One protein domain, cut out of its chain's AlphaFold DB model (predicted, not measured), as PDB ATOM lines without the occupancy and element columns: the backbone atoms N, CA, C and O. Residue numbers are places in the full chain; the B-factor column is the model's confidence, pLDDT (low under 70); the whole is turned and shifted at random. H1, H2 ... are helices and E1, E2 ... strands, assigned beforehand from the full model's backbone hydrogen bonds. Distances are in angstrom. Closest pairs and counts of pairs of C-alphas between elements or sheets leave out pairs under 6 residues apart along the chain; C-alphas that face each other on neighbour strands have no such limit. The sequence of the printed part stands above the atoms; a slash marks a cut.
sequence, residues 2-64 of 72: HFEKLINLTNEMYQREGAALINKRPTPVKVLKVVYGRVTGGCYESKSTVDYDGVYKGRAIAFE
ATOM      1  N   HIS A   2      -2.974  53.836  31.164       87.19
ATOM      2  CA  HIS A   2      -2.641  53.025  32.349       87.19
ATOM      3  C   HIS A   2      -3.857  52.252  32.885       87.19
ATOM      4  O   HIS A   2      -3.772  51.052  33.117       87.19
ATOM      5  N   PHE A   3      -5.008  52.923  32.981       92.75
ATOM      6  CA  PHE A   3      -6.230  52.325  33.515       92.75
ATOM      7  C   PHE A   3      -6.731  51.137  32.684       92.75
ATOM      8  O   PHE A   3      -6.997  50.079  33.236       92.75
ATOM      9  N   GLU A   4      -6.756  51.259  31.353       93.31
ATOM     10  CA  GLU A   4      -7.137  50.148  30.469       93.31
ATOM     11  C   GLU A   4      -6.234  48.919  30.662       93.31
ATOM     12  O   GLU A   4      -6.722  47.798  30.757       93.31
ATOM     13  N   LYS A   5      -4.916  49.126  30.776       94.44
ATOM     14  CA  LYS A   5      -3.965  48.028  31.005       94.44
ATOM     15  C   LYS A   5      -4.209  47.320  32.337       94.44
ATOM     16  O   LYS A   5      -4.104  46.100  32.382       94.44
ATOM     17  N   LEU A   6      -4.545  48.069  33.388       96.56
ATOM     18  CA  LEU A   6      -4.911  47.484  34.679       96.56
ATOM     19  C   LEU A   6      -6.166  46.619  34.560       96.56
ATOM     20  O   LEU A   6      -6.147  45.480  35.005       96.56
ATOM     21  N   ILE A   7      -7.218  47.125  33.907       96.81
ATOM     22  CA  ILE A   7      -8.455  46.360  33.695       96.81
ATOM     23  C   ILE A   7      -8.179  45.079  32.901       96.81
ATOM     24  O   ILE A   7      -8.652  44.013  33.286       96.81
ATOM     25  N   ASN A   8      -7.373  45.156  31.839       96.31
ATOM     26  CA  ASN A   8      -6.993  43.976  31.061       96.31
ATOM     27  C   ASN A   8      -6.266  42.937  31.926       96.31
ATOM     28  O   ASN A   8      -6.656  41.772  31.933       96.31
ATOM     29  N   LEU A   9      -5.272  43.361  32.714       97.44
ATOM     30  CA  LEU A   9      -4.539  42.471  33.616       97.44
ATOM     31  C   LEU A   9      -5.463  41.825  34.659       97.44
ATOM     32  O   LEU A   9      -5.360  40.628  34.925       97.44
ATOM     33  N   THR A  10      -6.382  42.596  35.239       97.44
ATOM     34  CA  THR A  10      -7.364  42.091  36.204       97.44
ATOM     35  C   THR A  10      -8.299  41.060  35.569       97.44
ATOM     36  O   THR A  10      -8.534  40.005  36.157       97.44
ATOM     37  N   ASN A  11      -8.779  41.303  34.349       97.69
ATOM     38  CA  ASN A  11      -9.616  40.345  33.628       97.69
ATOM     39  C   ASN A  11      -8.860  39.041  33.318       97.69
ATOM     40  O   ASN A  11      -9.416  37.956  33.489       97.69
ATOM     41  N   GLU A  12      -7.579  39.120  32.947       97.94
ATOM     42  CA  GLU A  12      -6.725  37.937  32.769       97.94
ATOM     43  C   GLU A  12      -6.526  37.154  34.075       97.94
ATOM     44  O   GLU A  12      -6.416  35.928  34.054       97.94
ATOM     45  N   MET A  13      -6.452  37.834  35.225       98.31
ATOM     46  CA  MET A  13      -6.413  37.170  36.533       98.31
ATOM     47  C   MET A  13      -7.728  36.438  36.815       98.31
ATOM     48  O   MET A  13      -7.696  35.253  37.138       98.31
ATOM     49  N   TYR A  14      -8.876  37.088  36.592       98.06
ATOM     50  CA  TYR A  14     -10.183  36.444  36.757       98.06
ATOM     51  C   TYR A  14     -10.347  35.209  35.876       98.06
ATOM     52  O   TYR A  14     -10.883  34.203  36.338       98.06
ATOM     53  N   GLN A  15      -9.864  35.264  34.634       97.50
ATOM     54  CA  GLN A  15      -9.909  34.122  33.732       97.50
ATOM     55  C   GLN A  15      -9.003  32.986  34.218       97.50
ATOM     56  O   GLN A  15      -9.431  31.832  34.232       97.50
ATOM     57  N   ARG A  16      -7.767  33.295  34.636       97.88
ATOM     58  CA  ARG A  16      -6.810  32.298  35.153       97.88
ATOM     59  C   ARG A  16      -7.309  31.596  36.412       97.88
ATOM     60  O   ARG A  16      -7.078  30.404  36.570       97.88
ATOM     61  N   GLU A  17      -8.001  32.322  37.279       97.75
ATOM     62  CA  GLU A  17      -8.586  31.791  38.513       97.75
ATOM     63  C   GLU A  17      -9.952  31.117  38.289       97.75
ATOM     64  O   GLU A  17     -10.528  30.559  39.221       97.75
ATOM     65  N   GLY A  18     -10.501  31.170  37.069       96.50
ATOM     66  CA  GLY A  18     -11.842  30.663  36.766       96.50
ATOM     67  C   GLY A  18     -12.972  31.461  37.431       96.50
ATOM     68  O   GLY A  18     -14.099  30.976  37.520       96.50
ATOM     69  N   ALA A  19     -12.691  32.677  37.906       97.38
ATOM     70  CA  ALA A  19     -13.649  33.528  38.600       97.38
ATOM     71  C   ALA A  19     -14.659  34.167  37.634       97.38
ATOM     72  O   ALA A  19     -15.860  34.169  37.909       97.38
ATOM     73  N   ALA A  20     -14.184  34.698  36.504       98.00
ATOM     74  CA  ALA A  20     -15.004  35.318  35.465       98.00
ATOM     75  C   ALA A  20     -14.293  35.268  34.106       98.00
ATOM     76  O   ALA A  20     -13.067  35.219  34.044       98.00
ATOM     77  N   LEU A  21     -15.062  35.340  33.019       98.06
ATOM     78  CA  LEU A  21     -14.537  35.495  31.661       98.06
ATOM     79  C   LEU A  21     -15.003  36.841  31.113       98.06
ATOM     80  O   LEU A  21     -16.176  36.982  30.778       98.06
ATOM     81  N   ILE A  22     -14.102  37.821  31.050       98.19
ATOM     82  CA  ILE A  22     -14.397  39.192  30.617       98.19
ATOM     83  C   ILE A  22     -13.350  39.606  29.589       98.19
ATOM     84  O   ILE A  22     -12.156  39.470  29.841       98.19
ATOM     85  N   ASN A  23     -13.791  40.127  28.445       96.06
ATOM     86  CA  ASN A  23     -12.926  40.524  27.341       96.06
ATOM     87  C   ASN A  23     -13.188  41.968  26.919       96.06
ATOM     88  O   ASN A  23     -14.292  42.493  27.053       96.06
ATOM     89  N   LYS A  24     -12.150  42.606  26.376       95.31
ATOM     90  CA  LYS A  24     -12.279  43.903  25.721       95.31
ATOM     91  C   LYS A  24     -12.833  43.705  24.312       95.31
ATOM     92  O   LYS A  24     -12.306  42.898  23.544       95.31
ATOM     93  N   ARG A  25     -13.834  44.495  23.936       92.62
ATOM     94  CA  ARG A  25     -14.325  44.538  22.560       92.62
ATOM     95  C   ARG A  25     -13.312  45.243  21.650       92.62
ATOM     96  O   ARG A  25     -12.791  46.305  22.011       92.62
ATOM     97  N   PRO A  26     -13.007  44.681  20.467       90.56
ATOM     98  CA  PRO A  26     -12.121  45.334  19.516       90.56
ATOM     99  C   PRO A  26     -12.751  46.634  19.012       90.56
ATOM    100  O   PRO A  26     -13.971  46.744  18.880       90.56
ATOM    101  N   THR A  27     -11.914  47.624  18.705       87.50
ATOM    102  CA  THR A  27     -12.387  48.869  18.094       87.50
ATOM    103  C   THR A  27     -13.038  48.546  16.745       87.50
ATOM    104  O   THR A  27     -12.380  47.923  15.908       87.50
ATOM    105  N   PRO A  28     -14.296  48.952  16.511       88.69
ATOM    106  CA  PRO A  28     -14.975  48.656  15.261       88.69
ATOM    107  C   PRO A  28     -14.321  49.430  14.110       88.69
ATOM    108  O   PRO A  28     -14.150  50.652  14.159       88.69
ATOM    109  N   VAL A  29     -13.922  48.695  13.075       89.06
ATOM    110  CA  VAL A  29     -13.297  49.232  11.866       89.06
ATOM    111  C   VAL A  29     -14.015  48.651  10.660       89.06
ATOM    112  O   VAL A  29     -14.066  47.434  10.480       89.06
ATOM    113  N   LYS A  30     -14.497  49.531   9.784       89.94
ATOM    114  CA  LYS A  30     -15.001  49.158   8.470       89.94
ATOM    115  C   LYS A  30     -13.831  48.929   7.531       89.94
ATOM    116  O   LYS A  30     -13.114  49.866   7.176       89.94
ATOM    117  N   VAL A  31     -13.648  47.688   7.101       89.94
ATOM    118  CA  VAL A  31     -12.623  47.326   6.117       89.94
ATOM    119  C   VAL A  31     -13.102  47.731   4.722       89.94
ATOM    120  O   VAL A  31     -14.144  47.275   4.263       89.94
ATOM    121  N   LEU A  32     -12.338  48.590   4.045       92.50
ATOM    122  CA  LEU A  32     -12.642  49.070   2.691       92.50
ATOM    123  C   LEU A  32     -11.799  48.367   1.622       92.50
ATOM    124  O   LEU A  32     -12.261  48.176   0.501       92.50
ATOM    125  N   LYS A  33     -10.558  47.990   1.950       92.00
ATOM    126  CA  LYS A  33      -9.643  47.340   1.004       92.00
ATOM    127  C   LYS A  33      -8.697  46.375   1.710       92.00
ATOM    128  O   LYS A  33      -8.066  46.732   2.705       92.00
ATOM    129  N   VAL A  34      -8.546  45.180   1.143       91.94
ATOM    130  CA  VAL A  34      -7.604  44.145   1.595       91.94
ATOM    131  C   VAL A  34      -6.685  43.770   0.436       91.94
ATOM    132  O   VAL A  34      -7.149  43.577  -0.684       91.94
ATOM    133  N   VAL A  35      -5.381  43.675   0.699       93.38
ATOM    134  CA  VAL A  35      -4.368  43.233  -0.268       93.38
ATOM    135  C   VAL A  35      -3.464  42.217   0.428       93.38
ATOM    136  O   VAL A  35      -2.959  42.493   1.514       93.38
ATOM    137  N   TYR A  36      -3.294  41.029  -0.161       93.06
ATOM    138  CA  TYR A  36      -2.524  39.911   0.418       93.06
ATOM    139  C   TYR A  36      -2.877  39.601   1.889       93.06
ATOM    140  O   TYR A  36      -2.000  39.403   2.726       93.06
ATOM    141  N   GLY A  37      -4.169  39.622   2.233       89.19
ATOM    142  CA  GLY A  37      -4.644  39.355   3.597       89.19
ATOM    143  C   GLY A  37      -4.398  40.484   4.605       89.19
ATOM    144  O   GLY A  37      -4.741  40.340   5.775       89.19
ATOM    145  N   ARG A  38      -3.841  41.624   4.176       88.56
ATOM    146  CA  ARG A  38      -3.671  42.817   5.012       88.56
ATOM    147  C   ARG A  38      -4.706  43.874   4.663       88.56
ATOM    148  O   ARG A  38      -4.895  44.211   3.493       88.56
ATOM    149  N   VAL A  39      -5.351  44.426   5.686       88.06
ATOM    150  CA  VAL A  39      -6.219  45.598   5.535       88.06
ATOM    151  C   VAL A  39      -5.342  46.790   5.143       88.06
ATOM    152  O   VAL A  39      -4.445  47.173   5.885       88.06
ATOM    153  N   THR A  40      -5.578  47.343   3.954       89.50
ATOM    154  CA  THR A  40      -4.830  48.487   3.392       89.50
ATOM    155  C   THR A  40      -5.663  49.762   3.327       89.50
ATOM    156  O   THR A  40      -5.116  50.844   3.145       89.50
ATOM    157  N   GLY A  41      -6.981  49.653   3.496       84.75
ATOM    158  CA  GLY A  41      -7.882  50.789   3.624       84.75
ATOM    159  C   GLY A  41      -9.035  50.448   4.554       84.75
ATOM    160  O   GLY A  41      -9.633  49.376   4.435       84.75
ATOM    161  N   GLY A  42      -9.352  51.358   5.469       89.56
ATOM    162  CA  GLY A  42     -10.457  51.213   6.406       89.56
ATOM    163  C   GLY A  42     -10.865  52.549   7.018       89.56
ATOM    164  O   GLY A  42     -10.102  53.512   6.981       89.56
ATOM    165  N   CYS A  43     -12.078  52.593   7.556       87.31
ATOM    166  CA  CYS A  43     -12.611  53.734   8.295       87.31
ATOM    167  C   CYS A  43     -13.047  53.270   9.688       87.31
ATOM    168  O   CYS A  43     -13.533  52.148   9.837       87.31
ATOM    169  N   TYR A  44     -12.877  54.112  10.703       86.12
ATOM    170  CA  TYR A  44     -13.417  53.831  12.030       86.12
ATOM    171  C   TYR A  44     -14.935  53.951  12.010       86.12
ATOM    172  O   TYR A  44     -15.480  54.895  11.437       86.12
ATOM    173  N   GLU A  45     -15.612  53.009  12.654       83.75
ATOM    174  CA  GLU A  45     -17.054  53.101  12.863       83.75
ATOM    175  C   GLU A  45     -17.350  53.624  14.267       83.75
ATOM    176  O   GLU A  45     -16.573  53.445  15.209       83.75
ATOM    177  N   SER A  46     -18.490  54.297  14.413       82.06
ATOM    178  CA  SER A  46     -18.985  54.703  15.723       82.06
ATOM    179  C   SER A  46     -19.238  53.465  16.582       82.06
ATOM    180  O   SER A  46     -19.865  52.503  16.136       82.06
ATOM    181  N   LYS A  47     -18.771  53.492  17.835       77.62
ATOM    182  CA  LYS A  47     -19.071  52.427  18.794       77.62
ATOM    183  C   LYS A  47     -20.572  52.406  19.076       77.62
ATOM    184  O   LYS A  47     -21.138  53.419  19.475       77.62
ATOM    185  N   SER A  48     -21.195  51.247  18.899       75.25
ATOM    186  CA  SER A  48     -22.604  51.006  19.232       75.25
ATOM    187  C   SER A  48     -22.790  50.346  20.602       75.25
ATOM    188  O   SER A  48     -23.921  50.174  21.050       75.25
ATOM    189  N   THR A  49     -21.698  49.952  21.268       86.06
ATOM    190  CA  THR A  49     -21.719  49.153  22.501       86.06
ATOM    191  C   THR A  49     -20.596  49.536  23.459       86.06
ATOM    192  O   THR A  49     -19.684  50.268  23.078       86.06
ATOM    193  N   VAL A  50     -20.644  48.978  24.671       92.19
ATOM    194  CA  VAL A  50     -19.626  49.167  25.712       92.19
ATOM    195  C   VAL A  50     -18.256  48.578  25.353       92.19
ATOM    196  O   VAL A  50     -18.160  47.701  24.495       92.19
ATOM    197  N   ASP A  51     -17.212  49.038  26.042       92.75
ATOM    198  CA  ASP A  51     -15.827  48.585  25.855       92.75
ATOM    199  C   ASP A  51     -15.538  47.139  26.308       92.75
ATOM    200  O   ASP A  51     -14.676  46.493  25.711       92.75
ATOM    201  N   TYR A  52     -16.220  46.626  27.338       96.69
ATOM    202  CA  TYR A  52     -15.971  45.292  27.901       96.69
ATOM    203  C   TYR A  52     -17.260  44.503  28.097       96.69
ATOM    204  O   TYR A  52     -18.278  45.046  28.533       96.69
ATOM    205  N   ASP A  53     -17.191  43.200  27.846       97.12
ATOM    206  CA  ASP A  53     -18.275  42.260  28.095       97.12
ATOM    207  C   ASP A  53     -17.772  40.884  28.539       97.12
ATOM    208  O   ASP A  53     -16.616  40.508  28.339       97.12
ATOM    209  N   GLY A  54     -18.645  40.131  29.204       97.38
ATOM    210  CA  GLY A  54     -18.267  38.853  29.777       97.38
ATOM    211  C   GLY A  54     -19.365  38.147  30.553       97.38
ATOM    212  O   GLY A  54     -20.540  38.516  30.508       97.38
ATOM    213  N   VAL A  55     -18.957  37.116  31.288       98.00
ATOM    214  CA  VAL A  55     -19.827  36.296  32.129       98.00
ATOM    215  C   VAL A  55     -19.202  36.093  33.504       98.00
ATOM    216  O   VAL A  55     -18.024  35.761  33.637       98.00
ATOM    217  N   TYR A  56     -20.037  36.224  34.531       97.62
ATOM    218  CA  TYR A  56     -19.720  35.884  35.914       97.62
ATOM    219  C   TYR A  56     -20.890  35.112  36.522       97.62
ATOM    220  O   TYR A  56     -22.028  35.578  36.484       97.62
ATOM    221  N   LYS A  57     -20.626  33.918  37.068       96.56
ATOM    222  CA  LYS A  57     -21.644  33.053  37.706       96.56
ATOM    223  C   LYS A  57     -22.927  32.885  36.871       96.56
ATOM    224  O   LYS A  57     -24.038  32.988  37.388       96.56
ATOM    225  N   GLY A  58     -22.772  32.668  35.562       95.94
ATOM    226  CA  GLY A  58     -23.889  32.470  34.630       95.94
ATOM    227  C   GLY A  58     -24.677  33.736  34.272       95.94
ATOM    228  O   GLY A  58     -25.718  33.635  33.630       95.94
ATOM    229  N   ARG A  59     -24.209  34.925  34.671       97.88
ATOM    230  CA  ARG A  59     -24.833  36.214  34.347       97.88
ATOM    231  C   ARG A  59     -23.935  37.034  33.432       97.88
ATOM    232  O   ARG A  59     -22.717  37.043  33.607       97.88
ATOM    233  N   ALA A  60     -24.552  37.737  32.487       97.56
ATOM    234  CA  ALA A  60     -23.852  38.657  31.606       97.56
ATOM    235  C   ALA A  60     -23.348  39.884  32.381       97.56
ATOM    236  O   ALA A  60     -24.060  40.440  33.219       97.56
ATOM    237  N   ILE A  61     -22.128  40.305  32.064       96.81
ATOM    238  CA  ILE A  61     -21.505  41.550  32.508       96.81
ATOM    239  C   ILE A  61     -21.191  42.376  31.262       96.81
ATOM    240  O   ILE A  61     -20.684  41.841  30.279       96.81
ATOM    241  N   ALA A  62     -21.476  43.675  31.308       96.88
ATOM    242  CA  ALA A  62     -21.157  44.625  30.250       96.88
ATOM    243  C   ALA A  62     -20.876  45.995  30.885       96.88
ATOM    244  O   ALA A  62     -21.711  46.487  31.646       96.88
ATOM    245  N   PHE A  63     -19.712  46.595  30.622       95.94
ATOM    246  CA  PHE A  63     -19.332  47.877  31.226       95.94
ATOM    247  C   PHE A  63     -18.380  48.704  30.356       95.94
ATOM    248  O   PHE A  63     -17.619  48.183  29.540       95.94
ATOM    249  N   GLU A  64     -18.433  50.018  30.563       95.06
ATOM    250  CA  GLU A  64     -17.566  51.010  29.924       95.06
ATOM    251  C   GLU A  64     -16.395  51.370  30.850       95.06
ATOM    252  O   GLU A  64     -16.536  51.354  32.074       95.06
TER     253      GLU A  64
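What this domain is: This is residues 2 to 64 of the 72 residues of an uncharacterized protein of Bacillus cereus (UniProt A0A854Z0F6). The domain has two lobes set well apart: at one end a sheet of three strands, E1, E4 and E5, with the helix H1 packed on one face over E1, and at the other end the two-stranded hairpin E2 and E3. Residues 25 to 28 and 45 to 51 join the lobes, and the length of the whole comes from this separation. The printed part has 63 residues, with one named helix and five named strands in the order H1 E1 E2 E3 E4 E5; the class is mixed, helices and strands. Both sheets, ordered E1, E4, E5 and E2, E3, are antiparallel. The whole is loose, with a radius of gyration of the C-alphas of 15.2 A, and elongated, spanning 41 by 25 by 23 A.

How they stand to each other: In the larger sheet the inner strand is E4, residues 52 to 56, and the edge strands are E1, residues 21 to 24, and E5, residues 59 to 63. E1 and E4 are antiparallel at 178 degrees, with N 23 and O 53 2.9 A apart and N 55 and O 21 2.8 A apart, both within hydrogen-bond range. E4 and E5 form a hairpin, antiparallel at 156 degrees, with N 54 and O 61 within hydrogen-bond range at 2.9 A. H1, residues 2 to 16, is on this sheet, in two layers, a helix on one face of a sheet. Its height over the sheet is 8.6 A; it lies over E1 and runs along the strands, at 16 degrees to E1 on the local plane. The closest C-alphas of H1 and E1 are those of Gln 15 and Leu 21, 5.3 A apart. H1 and E4 are near each other, with 5 pairs of C-alphas within 10 A. In H1 every O i to N i+4 pair is within hydrogen-bond range. E2, residues 29 to 35, and E3, residues 38 to 44, form the other hairpin, antiparallel at 156 degrees; N 30 and O 43 are within hydrogen-bond range at 2.8 A, as are N 38 and O 35 at 2.9 A. E2 and E3 are apart from H1, E1, E4 and E5.

Where its parts are: E4 measures 12.9 A from first to last C-alpha, E5 13.3 A and E1 10.5 A. H1 begins at C-alpha 2 (-2.641, 53.025, 32.349) and measures 21.3 A. E2 measures 16.2 A, ending at C-alpha 35 (-4.368, 43.233, -0.268), and E3 16.3 A. E5 ends at C-alpha 63 (-19.332, 47.877, 31.226).

The domain as a whole: The C-alphas farthest apart, those of Val 35 and Lys 57, are 42.9 A from each other. The printed part has no cut. The link from E3 to E4, 7 residues, is short; the other links are tight, and no link is long. The mean pLDDT of the printed part is 93.0, and no printed residue is under 70.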